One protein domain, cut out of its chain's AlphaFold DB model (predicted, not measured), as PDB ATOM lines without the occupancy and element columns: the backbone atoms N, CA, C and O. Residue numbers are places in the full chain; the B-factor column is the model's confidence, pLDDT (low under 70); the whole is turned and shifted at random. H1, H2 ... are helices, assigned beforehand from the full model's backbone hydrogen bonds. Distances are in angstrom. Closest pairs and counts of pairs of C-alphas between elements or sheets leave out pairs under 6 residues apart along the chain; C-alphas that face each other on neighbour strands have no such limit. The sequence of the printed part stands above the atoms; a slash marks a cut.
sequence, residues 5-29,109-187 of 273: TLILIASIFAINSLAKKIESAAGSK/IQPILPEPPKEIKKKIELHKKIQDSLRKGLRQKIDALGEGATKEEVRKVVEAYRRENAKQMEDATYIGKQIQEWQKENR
ATOM      1  N   THR A   5     247.031 213.985 202.731       30.56
ATOM      2  CA  THR A   5     247.499 212.683 202.225       30.56
ATOM      3  C   THR A   5     248.129 211.832 203.333       30.56
ATOM      4  O   THR A   5     248.151 210.611 203.234       30.56
ATOM      5  N   LEU A   6     248.573 212.447 204.434       33.22
ATOM      6  CA  LEU A   6     249.205 211.760 205.561       33.22
ATOM      7  C   LEU A   6     248.237 210.927 206.411       33.22
ATOM      8  O   LEU A   6     248.687 209.958 207.002       33.22
ATOM      9  N   ILE A   7     246.938 211.237 206.464       39.38
ATOM     10  CA  ILE A   7     245.997 210.517 207.348       39.38
ATOM     11  C   ILE A   7     245.558 209.185 206.717       39.38
ATOM     12  O   ILE A   7     245.514 208.159 207.396       39.38
ATOM     13  N   LEU A   8     245.349 209.161 205.397       34.84
ATOM     14  CA  LEU A   8     245.044 207.933 204.655       34.84
ATOM     15  C   LEU A   8     246.300 207.057 204.462       34.84
ATOM     16  O   LEU A   8     246.228 205.835 204.585       34.84
ATOM     17  N   ILE A   9     247.475 207.679 204.285       36.66
ATOM     18  CA  ILE A   9     248.773 206.981 204.291       36.66
ATOM     19  C   ILE A   9     249.117 206.460 205.697       36.66
ATOM     20  O   ILE A   9     249.662 205.370 205.795       36.66
ATOM     21  N   ALA A  10     248.763 207.152 206.787       37.50
ATOM     22  CA  ALA A  10     249.026 206.687 208.154       37.50
ATOM     23  C   ALA A  10     248.232 205.427 208.526       37.50
ATOM     24  O   ALA A  10     248.764 204.579 209.236       37.50
ATOM     25  N   SER A  11     247.008 205.254 208.015       40.16
ATOM     26  CA  SER A  11     246.232 204.017 208.212       40.16
ATOM     27  C   SER A  11     246.861 202.824 207.473       40.16
ATOM     28  O   SER A  11     247.088 201.770 208.063       40.16
ATOM     29  N   ILE A  12     247.269 203.016 206.212       45.62
ATOM     30  CA  ILE A  12     247.965 201.989 205.412       45.62
ATOM     31  C   ILE A  12     249.371 201.696 205.977       45.62
ATOM     32  O   ILE A  12     249.811 200.547 206.003       45.62
ATOM     33  N   PHE A  13     250.072 202.714 206.483       40.59
ATOM     34  CA  PHE A  13     251.391 202.584 207.109       40.59
ATOM     35  C   PHE A  13     251.313 201.922 208.489       40.59
ATOM     36  O   PHE A  13     252.195 201.138 208.819       40.59
ATOM     37  N   ALA A  14     250.256 202.160 209.272       44.03
ATOM     38  CA  ALA A  14     250.025 201.469 210.542       44.03
ATOM     39  C   ALA A  14     249.745 199.972 210.332       44.03
ATOM     40  O   ALA A  14     250.279 199.155 211.077       44.03
ATOM     41  N   ILE A  15     248.996 199.607 209.285       44.53
ATOM     42  CA  ILE A  15     248.743 198.206 208.907       44.53
ATOM     43  C   ILE A  15     250.040 197.529 208.419       44.53
ATOM     44  O   ILE A  15     250.393 196.455 208.903       44.53
ATOM     45  N   ASN A  16     250.821 198.186 207.551       40.12
ATOM     46  CA  ASN A  16     252.118 197.661 207.087       40.12
ATOM     47  C   ASN A  16     253.195 197.616 208.193       40.12
ATOM     48  O   ASN A  16     254.050 196.732 208.190       40.12
ATOM     49  N   SER A  17     253.172 198.551 209.148       40.94
ATOM     50  CA  SER A  17     254.092 198.579 210.294       40.94
ATOM     51  C   SER A  17     253.770 197.500 211.326       40.94
ATOM     52  O   SER A  17     254.682 197.059 212.024       40.94
ATOM     53  N   LEU A  18     252.504 197.087 211.443       43.41
ATOM     54  CA  LEU A  18     252.091 196.016 212.345       43.41
ATOM     55  C   LEU A  18     252.511 194.646 211.790       43.41
ATOM     56  O   LEU A  18     253.131 193.874 212.514       43.41
ATOM     57  N   ALA A  19     252.310 194.409 210.487       45.97
ATOM     58  CA  ALA A  19     252.769 193.195 209.801       45.97
ATOM     59  C   ALA A  19     254.296 193.000 209.907       45.97
ATOM     60  O   ALA A  19     254.773 191.922 210.247       45.97
ATOM     61  N   LYS A  20     255.073 194.079 209.738       44.19
ATOM     62  CA  LYS A  20     256.544 194.045 209.823       44.19
ATOM     63  C   LYS A  20     257.085 193.814 211.243       44.19
ATOM     64  O   LYS A  20     258.202 193.333 211.413       44.19
ATOM     65  N   LYS A  21     256.309 194.169 212.275       46.16
ATOM     66  CA  LYS A  21     256.666 193.937 213.684       46.16
ATOM     67  C   LYS A  21     256.428 192.477 214.088       46.16
ATOM     68  O   LYS A  21     257.240 191.929 214.828       46.16
ATOM     69  N   ILE A  22     255.376 191.853 213.553       49.75
ATOM     70  CA  ILE A  22     255.069 190.425 213.737       49.75
ATOM     71  C   ILE A  22     256.124 189.552 213.029       49.75
ATOM     72  O   ILE A  22     256.648 188.626 213.638       49.75
ATOM     73  N   GLU A  23     256.561 189.927 211.817       45.12
ATOM     74  CA  GLU A  23     257.680 189.272 211.105       45.12
ATOM     75  C   GLU A  23     258.998 189.270 211.907       45.12
ATOM     76  O   GLU A  23     259.752 188.301 211.862       45.12
ATOM     77  N   SER A  24     259.288 190.333 212.670       44.03
ATOM     78  CA  SER A  24     260.523 190.428 213.470       44.03
ATOM     79  C   SER A  24     260.516 189.603 214.763       44.03
ATOM     80  O   SER A  24     261.576 189.389 215.344       44.03
ATOM     81  N   ALA A  25     259.345 189.141 215.213       44.22
ATOM     82  CA  ALA A  25     259.202 188.339 216.429       44.22
ATOM     83  C   ALA A  25     259.360 186.827 216.173       44.22
ATOM     84  O   ALA A  25     259.690 186.088 217.093       44.22
ATOM     85  N   ALA A  26     259.191 186.371 214.926       41.09
ATOM     86  CA  ALA A  26     259.255 184.954 214.549       41.09
ATOM     87  C   ALA A  26     260.681 184.429 214.252       41.09
ATOM     88  O   ALA A  26     260.857 183.264 213.911       41.09
ATOM     89  N   GLY A  27     261.710 185.276 214.368       41.09
ATOM     90  CA  GLY A  27     263.102 184.939 214.051       41.09
ATOM     91  C   GLY A  27     264.064 185.169 215.215       41.09
ATOM     92  O   GLY A  27     265.013 185.937 215.071       41.09
ATOM     93  N   SER A  28     263.843 184.546 216.375       34.88
ATOM     94  CA  SER A  28     264.772 184.643 217.512       34.88
ATOM     95  C   SER A  28     265.863 183.559 217.458       34.88
ATOM     96  O   SER A  28     265.586 182.376 217.647       34.88
ATOM     97  N   LYS A  29     267.119 183.976 217.243       32.88
ATOM     98  CA  LYS A  29     268.364 183.211 217.486       32.88
ATOM     99  C   LYS A  29     269.011 183.744 218.792       32.88
ATOM    100  O   LYS A  29     268.834 184.932 219.059       32.88
ATOM    101  N   ILE A 109     253.525 230.676 214.854       58.56
ATOM    102  CA  ILE A 109     252.140 230.868 215.291       58.56
ATOM    103  C   ILE A 109     251.262 230.450 214.115       58.56
ATOM    104  O   ILE A 109     251.253 231.092 213.065       58.56
ATOM    105  N   GLN A 110     250.600 229.302 214.252       61.41
ATOM    106  CA  GLN A 110     249.670 228.845 213.237       61.41
ATOM    107  C   GLN A 110     248.398 229.657 213.431       61.41
ATOM    108  O   GLN A 110     247.873 229.655 214.546       61.41
ATOM    109  N   PRO A 111     247.904 230.339 212.387       67.88
ATOM    110  CA  PRO A 111     246.619 230.999 212.481       67.88
ATOM    111  C   PRO A 111     245.565 229.993 212.943       67.88
ATOM    112  O   PRO A 111     245.464 228.893 212.384       67.88
ATOM    113  N   ILE A 112     244.849 230.341 214.011       72.81
ATOM    114  CA  ILE A 112     243.851 229.464 214.618       72.81
ATOM    115  C   ILE A 112     242.699 229.350 213.622       72.81
ATOM    116  O   ILE A 112     242.137 230.355 213.195       72.81
ATOM    117  N   LEU A 113     242.385 228.122 213.209       78.88
ATOM    118  CA  LEU A 113     241.205 227.866 212.390       78.88
ATOM    119  C   LEU A 113     239.961 228.239 213.217       78.88
ATOM    120  O   LEU A 113     239.892 227.809 214.374       78.88
ATOM    121  N   PRO A 114     238.995 228.994 212.665       83.94
ATOM    122  CA  PRO A 114     237.772 229.316 213.383       83.94
ATOM    123  C   PRO A 114     237.019 228.038 213.754       83.94
ATOM    124  O   PRO A 114     237.198 226.978 213.144       83.94
ATOM    125  N   GLU A 115     236.171 228.126 214.775       88.25
ATOM    126  CA  GLU A 115     235.380 226.973 215.182       88.25
ATOM    127  C   GLU A 115     234.433 226.511 214.063       88.25
ATOM    128  O   GLU A 115     233.744 227.334 213.455       88.25
ATOM    129  N   PRO A 116     234.339 225.194 213.804       91.00
ATOM    130  CA  PRO A 116     233.431 224.687 212.792       91.00
ATOM    131  C   PRO A 116     231.962 224.952 213.145       91.00
ATOM    132  O   PRO A 116     231.561 224.729 214.294       91.00
ATOM    133  N   PRO A 117     231.129 225.337 212.156       93.12
ATOM    134  CA  PRO A 117     229.681 225.381 212.308       93.12
ATOM    135  C   PRO A 117     229.122 224.044 212.804       93.12
ATOM    136  O   PRO A 117     229.719 222.984 212.589       93.12
ATOM    137  N   LYS A 118     227.940 224.068 213.433       95.31
ATOM    138  CA  LYS A 118     227.297 222.863 213.998       95.31
ATOM    139  C   LYS A 118     227.165 221.731 212.969       95.31
ATOM    140  O   LYS A 118     227.386 220.572 213.306       95.31
ATOM    141  N   GLU A 119     226.863 222.059 211.717       94.69
ATOM    142  CA  GLU A 119     226.762 221.086 210.620       94.69
ATOM    143  C   GLU A 119     228.101 220.416 210.299       94.69
ATOM    144  O   GLU A 119     228.174 219.193 210.167       94.69
ATOM    145  N   ILE A 120     229.185 221.192 210.252       94.06
ATOM    146  CA  ILE A 120     230.533 220.664 210.036       94.06
ATOM    147  C   ILE A 120     230.985 219.832 211.241       94.06
ATOM    148  O   ILE A 120     231.562 218.764 211.053       94.06
ATOM    149  N   LYS A 121     230.662 220.247 212.475       94.44
ATOM    150  CA  LYS A 121     230.913 219.449 213.692       94.44
ATOM    151  C   LYS A 121     230.237 218.071 213.603       94.44
ATOM    152  O   LYS A 121     230.903 217.062 213.837       94.44
ATOM    153  N   LYS A 122     228.970 218.009 213.168       97.00
ATOM    154  CA  LYS A 122     228.254 216.741 212.926       97.00
ATOM    155  C   LYS A 122     228.930 215.889 211.845       97.00
ATOM    156  O   LYS A 122     229.143 214.698 212.060       97.00
ATOM    157  N   LYS A 123     229.327 216.491 210.716       95.06
ATOM    158  CA  LYS A 123     230.075 215.806 209.642       95.06
ATOM    159  C   LYS A 123     231.400 215.223 210.152       95.06
ATOM    160  O   LYS A 123     231.720 214.080 209.840       95.06
ATOM    161  N   ILE A 124     232.146 215.965 210.976       92.69
ATOM    162  CA  ILE A 124     233.400 215.497 211.593       92.69
ATOM    163  C   ILE A 124     233.153 214.279 212.485       92.69
ATOM    164  O   ILE A 124     233.897 213.302 212.411       92.69
ATOM    165  N   GLU A 125     232.130 214.329 213.338       96.12
ATOM    166  CA  GLU A 125     231.797 213.215 214.225       96.12
ATOM    167  C   GLU A 125     231.365 211.974 213.435       96.12
ATOM    168  O   GLU A 125     231.840 210.871 213.706       96.12
ATOM    169  N   LEU A 126     230.525 212.156 212.414       95.94
ATOM    170  CA  LEU A 126     230.062 211.066 211.561       95.94
ATOM    171  C   LEU A 126     231.218 210.439 210.768       95.94
ATOM    172  O   LEU A 126     231.349 209.218 210.741       95.94
ATOM    173  N   HIS A 127     232.123 211.255 210.220       94.25
ATOM    174  CA  HIS A 127     233.330 210.774 209.549       94.25
ATOM    175  C   HIS A 127     234.217 209.937 210.483       94.25
ATOM    176  O   HIS A 127     234.683 208.867 210.092       94.25
ATOM    177  N   LYS A 128     234.413 210.383 211.734       95.12
ATOM    178  CA  LYS A 128     235.164 209.623 212.749       95.12
ATOM    179  C   LYS A 128     234.496 208.288 213.070       95.12
ATOM    180  O   LYS A 128     235.177 207.268 213.092       95.12
ATOM    181  N   LYS A 129     233.172 208.278 213.260       96.69
ATOM    182  CA  LYS A 129     232.412 207.048 213.535       96.69
ATOM    183  C   LYS A 129     232.549 206.030 212.402       96.69
ATOM    184  O   LYS A 129     232.821 204.870 212.693       96.69
ATOM    185  N   ILE A 130     232.434 206.464 211.141       91.62
ATOM    186  CA  ILE A 130     232.625 205.585 209.975       91.62
ATOM    187  C   ILE A 130     234.066 205.051 209.923       91.62
ATOM    188  O   ILE A 130     234.285 203.865 209.694       91.62
ATOM    189  N   GLN A 131     235.077 205.891 210.166       91.56
ATOM    190  CA  GLN A 131     236.468 205.421 210.192       91.56
ATOM    191  C   GLN A 131     236.719 204.393 211.300       91.56
ATOM    192  O   GLN A 131     237.379 203.378 211.064       91.56
ATOM    193  N   ASP A 132     236.185 204.634 212.496       93.19
ATOM    194  CA  ASP A 132     236.339 203.730 213.628       93.19
ATOM    195  C   ASP A 132     235.612 202.402 213.404       93.19
ATOM    196  O   ASP A 132     236.172 201.351 213.729       93.19
ATOM    197  N   SER A 133     234.405 202.416 212.825       94.19
ATOM    198  CA  SER A 133     233.666 201.190 212.501       94.19
ATOM    199  C   SER A 133     234.398 200.361 211.448       94.19
ATOM    200  O   SER A 133     234.618 199.171 211.669       94.19
ATOM    201  N   LEU A 134     234.864 200.990 210.363       93.62
ATOM    202  CA  LEU A 134     235.627 200.320 209.306       93.62
ATOM    203  C   LEU A 134     236.934 199.725 209.836       93.62
ATOM    204  O   LEU A 134     237.298 198.596 209.511       93.62
ATOM    205  N   ARG A 135     237.652 200.468 210.688       92.56
ATOM    206  CA  ARG A 135     238.900 199.988 211.292       92.56
ATOM    207  C   ARG A 135     238.655 198.813 212.236       92.56
ATOM    208  O   ARG A 135     239.413 197.845 212.194       92.56
ATOM    209  N   LYS A 136     237.639 198.899 213.100       95.69
ATOM    210  CA  LYS A 136     237.298 197.827 214.048       95.69
ATOM    211  C   LYS A 136     236.815 196.575 213.320       95.69
ATOM    212  O   LYS A 136     237.306 195.496 213.631       95.69
ATOM    213  N   GLY A 137     235.934 196.723 212.332       93.06
ATOM    214  CA  GLY A 137     235.422 195.603 211.546       93.06
ATOM    215  C   GLY A 137     236.517 194.911 210.735       93.06
ATOM    216  O   GLY A 137     236.619 193.687 210.769       93.06
ATOM    217  N   LEU A 138     237.410 195.673 210.087       92.88
ATOM    218  CA  LEU A 138     238.553 195.077 209.391       92.88
ATOM    219  C   LEU A 138     239.477 194.337 210.360       92.88
ATOM    220  O   LEU A 138     239.918 193.231 210.061       92.88
ATOM    221  N   ARG A 139     239.757 194.933 211.525       94.12
ATOM    222  CA  ARG A 139     240.581 194.293 212.550       94.12
ATOM    223  C   ARG A 139     239.975 192.964 212.997       94.12
ATOM    224  O   ARG A 139     240.691 191.980 213.010       94.12
ATOM    225  N   GLN A 140     238.675 192.920 213.285       95.38
ATOM    226  CA  GLN A 140     237.989 191.679 213.659       95.38
ATOM    227  C   GLN A 140     238.105 190.603 212.573       95.38
ATOM    228  O   GLN A 140     238.388 189.453 212.890       95.38
ATOM    229  N   LYS A 141     237.943 190.968 211.291       93.19
ATOM    230  CA  LYS A 141     238.111 190.015 210.183       93.19
ATOM    231  C   LYS A 141     239.543 189.497 210.047       93.19
ATOM    232  O   LYS A 141     239.724 188.352 209.655       93.19
ATOM    233  N   ILE A 142     240.542 190.328 210.338       90.88
ATOM    234  CA  ILE A 142     241.951 189.912 210.334       90.88
ATOM    235  C   ILE A 142     242.241 189.012 211.539       90.88
ATOM    236  O   ILE A 142     242.832 187.954 211.363       90.88
ATOM    237  N   ASP A 143     241.788 189.393 212.735       91.00
ATOM    238  CA  ASP A 143     241.987 188.619 213.965       91.00
ATOM    239  C   ASP A 143     241.330 187.221 213.852       91.00
ATOM    240  O   ASP A 143     241.881 186.238 214.340       91.00
ATOM    241  N   ALA A 144     240.203 187.103 213.133       93.62
ATOM    242  CA  ALA A 144     239.522 185.831 212.863       93.62
ATOM    243  C   ALA A 144     240.315 184.848 211.976       93.62
ATOM    244  O   ALA A 144     239.992 183.663 211.965       93.62
ATOM    245  N   LEU A 145     241.339 185.308 211.245       90.31
ATOM    246  CA  LEU A 145     242.228 184.424 210.478       90.31
ATOM    247  C   LEU A 145     243.268 183.710 211.363       90.31
ATOM    248  O   LEU A 145     243.860 182.726 210.930       90.31
ATOM    249  N   GLY A 146     243.492 184.188 212.593       87.81
ATOM    250  CA  GLY A 146     244.489 183.646 213.520       87.81
ATOM    251  C   GLY A 146     245.929 184.111 213.251       87.81
ATOM    252  O   GLY A 146     246.244 184.709 212.224       87.81
ATOM    253  N   GLU A 147     246.832 183.835 214.199       82.12
ATOM    254  CA  GLU A 147     248.223 184.335 214.185       82.12
ATOM    255  C   GLU A 147     249.106 183.727 213.073       82.12
ATOM    256  O   GLU A 147     250.174 184.260 212.779       82.12
ATOM    257  N   GLY A 148     248.652 182.645 212.427       84.75
ATOM    258  CA  GLY A 148     249.356 181.952 211.337       84.75
ATOM    259  C   GLY A 148     248.895 182.315 209.921       84.75
ATOM    260  O   GLY A 148     249.346 181.682 208.968       84.75
ATOM    261  N   ALA A 149     247.994 183.291 209.773       88.19
ATOM    262  CA  ALA A 149     247.397 183.644 208.487       88.19
ATOM    263  C   ALA A 149     248.446 184.058 207.447       88.19
ATOM    264  O   ALA A 149     249.317 184.902 207.701       88.19
ATOM    265  N   THR A 150     248.338 183.512 206.236       90.88
ATOM    266  CA  THR A 150     249.264 183.870 205.161       90.88
ATOM    267  C   THR A 150     248.975 185.280 204.640       90.88
ATOM    268  O   THR A 150     247.858 185.802 204.685       90.88
ATOM    269  N   LYS A 151     249.997 185.935 204.082       84.06
ATOM    270  CA  LYS A 151     249.868 187.289 203.514       84.06
ATOM    271  C   LYS A 151     248.789 187.374 202.427       84.06
ATOM    272  O   LYS A 151     248.157 188.420 202.259       84.06
ATOM    273  N   GLU A 152     248.602 186.296 201.674       90.19
ATOM    274  CA  GLU A 152     247.598 186.223 200.615       90.19
ATOM    275  C   GLU A 152     246.178 186.139 201.176       90.19
ATOM    276  O   GLU A 152     245.286 186.815 200.661       90.19
ATOM    277  N   GLU A 153     245.972 185.398 202.264       85.25
ATOM    278  CA  GLU A 153     244.690 185.331 202.975       85.25
ATOM    279  C   GLU A 153     244.299 186.693 203.547       85.25
ATOM    280  O   GLU A 153     243.200 187.184 203.282       85.25
ATOM    281  N   VAL A 154     245.227 187.367 204.238       88.88
ATOM    282  CA  VAL A 154     244.989 188.718 204.771       88.88
ATOM    283  C   VAL A 154     244.637 189.690 203.643       88.88
ATOM    284  O   VAL A 154     243.708 190.488 203.772       88.88
ATOM    285  N   ARG A 155     245.336 189.616 202.502       91.00
ATOM    286  CA  ARG A 155     245.041 190.465 201.342       91.00
ATOM    287  C   ARG A 155     243.642 190.202 200.783       91.00
ATOM    288  O   ARG A 155     242.917 191.166 200.543       91.00
ATOM    289  N   LYS A 156     243.253 188.934 200.615       92.75
ATOM    290  CA  LYS A 156     241.910 188.555 200.147       92.75
ATOM    291  C   LYS A 156     240.825 189.079 201.091       92.75
ATOM    292  O   LYS A 156     239.856 189.669 200.620       92.75
ATOM    293  N   VAL A 157     241.019 188.958 202.407       90.56
ATOM    294  CA  VAL A 157     240.085 189.495 203.412       90.56
ATOM    295  C   VAL A 157     239.977 191.015 203.340       90.56
ATOM    296  O   VAL A 157     238.871 191.551 203.356       90.56
ATOM    297  N   VAL A 158     241.099 191.727 203.211       91.31
ATOM    298  CA  VAL A 158     241.097 193.191 203.067       91.31
ATOM    299  C   VAL A 158     240.379 193.617 201.783       91.31
ATOM    300  O   VAL A 158     239.601 194.570 201.807       91.31
ATOM    301  N   GLU A 159     240.625 192.940 200.662       92.25
ATOM    302  CA  GLU A 159     239.984 193.248 199.379       92.25
ATOM    303  C   GLU A 159     238.475 192.969 199.414       92.25
ATOM    304  O   GLU A 159     237.697 193.828 198.994       92.25
ATOM    305  N   ALA A 160     238.048 191.838 199.981       93.31
ATOM    306  CA  ALA A 160     236.635 191.527 200.191       93.31
ATOM    307  C   ALA A 160     235.966 192.562 201.108       93.31
ATOM    308  O   ALA A 160     234.953 193.152 200.738       93.31
ATOM    309  N   TYR A 161     236.589 192.889 202.245       92.81
ATOM    310  CA  TYR A 161     236.073 193.892 203.177       92.81
ATOM    311  C   TYR A 161     235.922 195.271 202.529       92.81
ATOM    312  O   TYR A 161     234.933 195.963 202.762       92.81
ATOM    313  N   ARG A 162     236.874 195.672 201.682       91.88
ATOM    314  CA  ARG A 162     236.781 196.920 200.914       91.88
ATOM    315  C   ARG A 162     235.618 196.908 199.928       91.88
ATOM    316  O   ARG A 162     234.961 197.932 199.799       91.88
ATOM    317  N   ARG A 163     235.366 195.792 199.240       94.62
ATOM    318  CA  ARG A 163     234.232 195.674 198.305       94.62
ATOM    319  C   ARG A 163     232.899 195.744 199.045       94.62
ATOM    320  O   ARG A 163     232.041 196.527 198.660       94.62
ATOM    321  N   GLU A 164     232.766 195.004 200.141       95.56
ATOM    322  CA  GLU A 164     231.560 195.000 200.980       95.56
ATOM    323  C   GLU A 164     231.253 196.380 201.582       95.56
ATOM    324  O   GLU A 164     230.096 196.772 201.694       95.56
ATOM    325  N   ASN A 165     232.291 197.140 201.945       96.00
ATOM    326  CA  ASN A 165     232.153 198.450 202.583       96.00
ATOM    327  C   ASN A 165     232.415 199.621 201.622       96.00
ATOM    328  O   ASN A 165     232.658 200.743 202.070       96.00
ATOM    329  N   ALA A 166     232.370 199.384 200.305       94.19
ATOM    330  CA  ALA A 166     232.701 200.385 199.292       94.19
ATOM    331  C   ALA A 166     231.888 201.674 199.469       94.19
ATOM    332  O   ALA A 166     232.462 202.761 199.504       94.19
ATOM    333  N   LYS A 167     230.577 201.539 199.703       94.69
ATOM    334  CA  LYS A 167     229.673 202.671 199.932       94.69
ATOM    335  C   LYS A 167     230.033 203.474 201.186       94.69
ATOM    336  O   LYS A 167     230.152 204.688 201.117       94.69
ATOM    337  N   GLN A 168     230.303 202.810 202.315       90.81
ATOM    338  CA  GLN A 168     230.711 203.503 203.549       90.81
ATOM    339  C   GLN A 168     232.042 204.245 203.379       90.81
ATOM    340  O   GLN A 168     232.238 205.323 203.943       90.81
ATOM    341  N   MET A 169     232.971 203.678 202.604       89.81
ATOM    342  CA  MET A 169     234.223 204.354 202.277       89.81
ATOM    343  C   MET A 169     233.988 205.563 201.375       89.81
ATOM    344  O   MET A 169     234.585 206.609 201.620       89.81
ATOM    345  N   GLU A 170     233.117 205.446 200.373       92.12
ATOM    346  CA  GLU A 170     232.731 206.558 199.505       92.12
ATOM    347  C   GLU A 170     232.083 207.688 200.313       92.12
ATOM    348  O   GLU A 170     232.566 208.820 200.252       92.12
ATOM    349  N   ASP A 171     231.116 207.372 201.175       88.38
ATOM    350  CA  ASP A 171     230.484 208.325 202.091       88.38
ATOM    351  C   ASP A 171     231.530 209.015 202.979       88.38
ATOM    352  O   ASP A 171     231.564 210.244 203.092       88.38
ATOM    353  N   ALA A 172     232.459 208.244 203.561       92.06
ATOM    354  CA  ALA A 172     233.553 208.804 204.346       92.06
ATOM    355  C   ALA A 172     234.423 209.750 203.506       92.06
ATOM    356  O   ALA A 172     234.792 210.821 203.993       92.06
ATOM    357  N   THR A 173     234.740 209.398 202.255       92.00
ATOM    358  CA  THR A 173     235.518 210.275 201.369       92.00
ATOM    359  C   THR A 173     234.773 211.563 201.040       92.00
ATOM    360  O   THR A 173     235.372 212.637 201.101       92.00
ATOM    361  N   TYR A 174     233.475 211.476 200.756       94.44
ATOM    362  CA  TYR A 174     232.633 212.623 200.448       94.44
ATOM    363  C   TYR A 174     232.557 213.582 201.640       94.44
ATOM    364  O   TYR A 174     232.873 214.764 201.515       94.44
ATOM    365  N   ILE A 175     232.264 213.065 202.835       92.25
ATOM    366  CA  ILE A 175     232.220 213.871 204.061       92.25
ATOM    367  C   ILE A 175     233.592 214.486 204.362       92.25
ATOM    368  O   ILE A 175     233.681 215.652 204.747       92.25
ATOM    369  N   GLY A 176     234.669 213.729 204.147       93.06
ATOM    370  CA  GLY A 176     236.037 214.222 204.285       93.06
ATOM    371  C   GLY A 176     236.328 215.414 203.369       93.06
ATOM    372  O   GLY A 176     236.916 216.394 203.828       93.06
ATOM    373  N   LYS A 177     235.867 215.375 202.109       95.06
ATOM    374  CA  LYS A 177     235.987 216.501 201.164       95.06
ATOM    375  C   LYS A 177     235.227 217.730 201.650       95.06
ATOM    376  O   LYS A 177     235.797 218.809 201.669       95.06
ATOM    377  N   GLN A 178     234.004 217.552 202.140       93.25
ATOM    378  CA  GLN A 178     233.189 218.647 202.674       93.25
ATOM    379  C   GLN A 178     233.853 219.329 203.884       93.25
ATOM    380  O   GLN A 178     233.879 220.553 203.991       93.25
ATOM    381  N   ILE A 179     234.446 218.542 204.791       91.88
ATOM    382  CA  ILE A 179     235.229 219.076 205.917       91.88
ATOM    383  C   ILE A 179     236.466 219.819 205.397       91.88
ATOM    384  O   ILE A 179     236.810 220.882 205.909       91.88
ATOM    385  N   GLN A 180     237.148 219.265 204.393       91.88
ATOM    386  CA  GLN A 180     238.353 219.849 203.814       91.88
ATOM    387  C   GLN A 180     238.078 221.169 203.084       91.88
ATOM    388  O   GLN A 180     238.878 222.096 203.204       91.88
ATOM    389  N   GLU A 181     236.992 221.249 202.322       93.06
ATOM    390  CA  GLU A 181     236.549 222.455 201.619       93.06
ATOM    391  C   GLU A 181     236.265 223.566 202.624       93.06
ATOM    392  O   GLU A 181     236.918 224.609 202.567       93.06
ATOM    393  N   TRP A 182     235.461 223.274 203.652       92.88
ATOM    394  CA  TRP A 182     235.225 224.212 204.746       92.88
ATOM    395  C   TRP A 182     236.539 224.657 205.411       92.88
ATOM    396  O   TRP A 182     236.781 225.852 205.584       92.88
ATOM    397  N   GLN A 183     237.445 223.725 205.730       90.62
ATOM    398  CA  GLN A 183     238.755 224.062 206.301       90.62
ATOM    399  C   GLN A 183     239.605 224.931 205.373       90.62
ATOM    400  O   GLN A 183     240.438 225.682 205.868       90.62
ATOM    401  N   LYS A 184     239.482 224.782 204.051       88.50
ATOM    402  CA  LYS A 184     240.257 225.543 203.066       88.50
ATOM    403  C   LYS A 184     239.742 226.975 202.965       88.50
ATOM    404  O   LYS A 184     240.564 227.882 202.957       88.50
ATOM    405  N   GLU A 185     238.426 227.149 202.924       90.25
ATOM    406  CA  GLU A 185     237.754 228.455 202.875       90.25
ATOM    407  C   GLU A 185     237.956 229.253 204.163       90.25
ATOM    408  O   GLU A 185     238.147 230.460 204.129       90.25
ATOM    409  N   ASN A 186     237.975 228.561 205.303       88.44
ATOM    410  CA  ASN A 186     238.060 229.187 206.621       88.44
ATOM    411  C   ASN A 186     239.486 229.209 207.183       88.44
ATOM    412  O   ASN A 186     239.709 229.632 208.316       88.44
ATOM    413  N   ARG A 187     240.477 228.720 206.427       83.69
ATOM    414  CA  ARG A 187     241.874 228.771 206.854       83.69
ATOM    415  C   ARG A 187     242.346 230.222 206.788       83.69
ATOM    416  O   ARG A 187     242.394 230.761 205.686       83.69
TER     417      ARG A 187
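This is residues 5 to 29 and 109 to 187 of the 273 residues of an uncharacterized protein of Dehalococcoidia bacterium (UniProt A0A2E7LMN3). The body is one long helix, H2, with the chain folded back along it as two shorter helices, H3 and H4, set in a wide V whose point is near Asn 165. H3 meets H2 near its last residues and H4 crosses its first half, while H1 is a separate helix on the open side of the V, touching no other helix. The printed part has 104 residues with four named helices, H1, H2, H3 and H4 along the chain, and no named strand; its class is all helix. It is loose, with a radius of gyration of the C-alphas of 17.7 A, and only just flat, spanning 54 by 36 by 17 A.

Start at H2, residues 118 to 143, the longest helix. H4, residues 166 to 185, touches it along H2 residues 120 to 131 alone; look at the closest C-alphas, those of His 127 and Ala 172, 5.6 A apart. Their lines stand at a steep tilt of 37 degrees, only just past shallow, and run opposite ways. H3, residues 151 to 164, touches H2 at its residues 138 to 142 alone, and the closest C-alphas are those of Ile 142 and Val 154, 6.4 A apart. H2 and H3 form a helical hairpin, running opposite ways at a steep tilt of 38 degrees, only just past shallow. H3 and H4 are close but not clearly touching, with the closest C-alphas, those of Arg 162 and Met 169, 8.0 A apart, and they are about perpendicular at 74 degrees. H1, residues 5 to 25, is apart from H2, H3 and H4. Every O i to N i+4 pair is within hydrogen-bond range in H2, H3 and H4; in H1 it is 16 of 17.

Find C-alpha 118 at (227.297, 222.863, 213.998); from there H2 runs 37.3 A to C-alpha 143 at (241.987, 188.619, 213.965). H3 runs 20.0 A from Lys 151 to Glu 164, and H4 runs 28.7 A from Ala 166 to C-alpha 185 at (237.754, 228.455, 202.875). H1 runs 30.5 A from Thr 5 to Ala 25 and has a kink of 30 degrees near residue 12.

The C-alphas of Lys 29 and Pro 117, the two farthest apart, are 57.5 A from each other. Residues 30 to 108 are cut out, and C-alphas 29 and 109 are 50.4 A apart across the cut. The link from H2 to H3 is short and that from H3 to H4 is tight. Residues 5 to 10, which belong to H1, and residues 23 to 29, of which 23 to 25 belong to H1, stand free. The mean pLDDT of the printed part is 78.5; residues 5 to 29 and 109 to 111 are under 70, and the mean of H1 is 41.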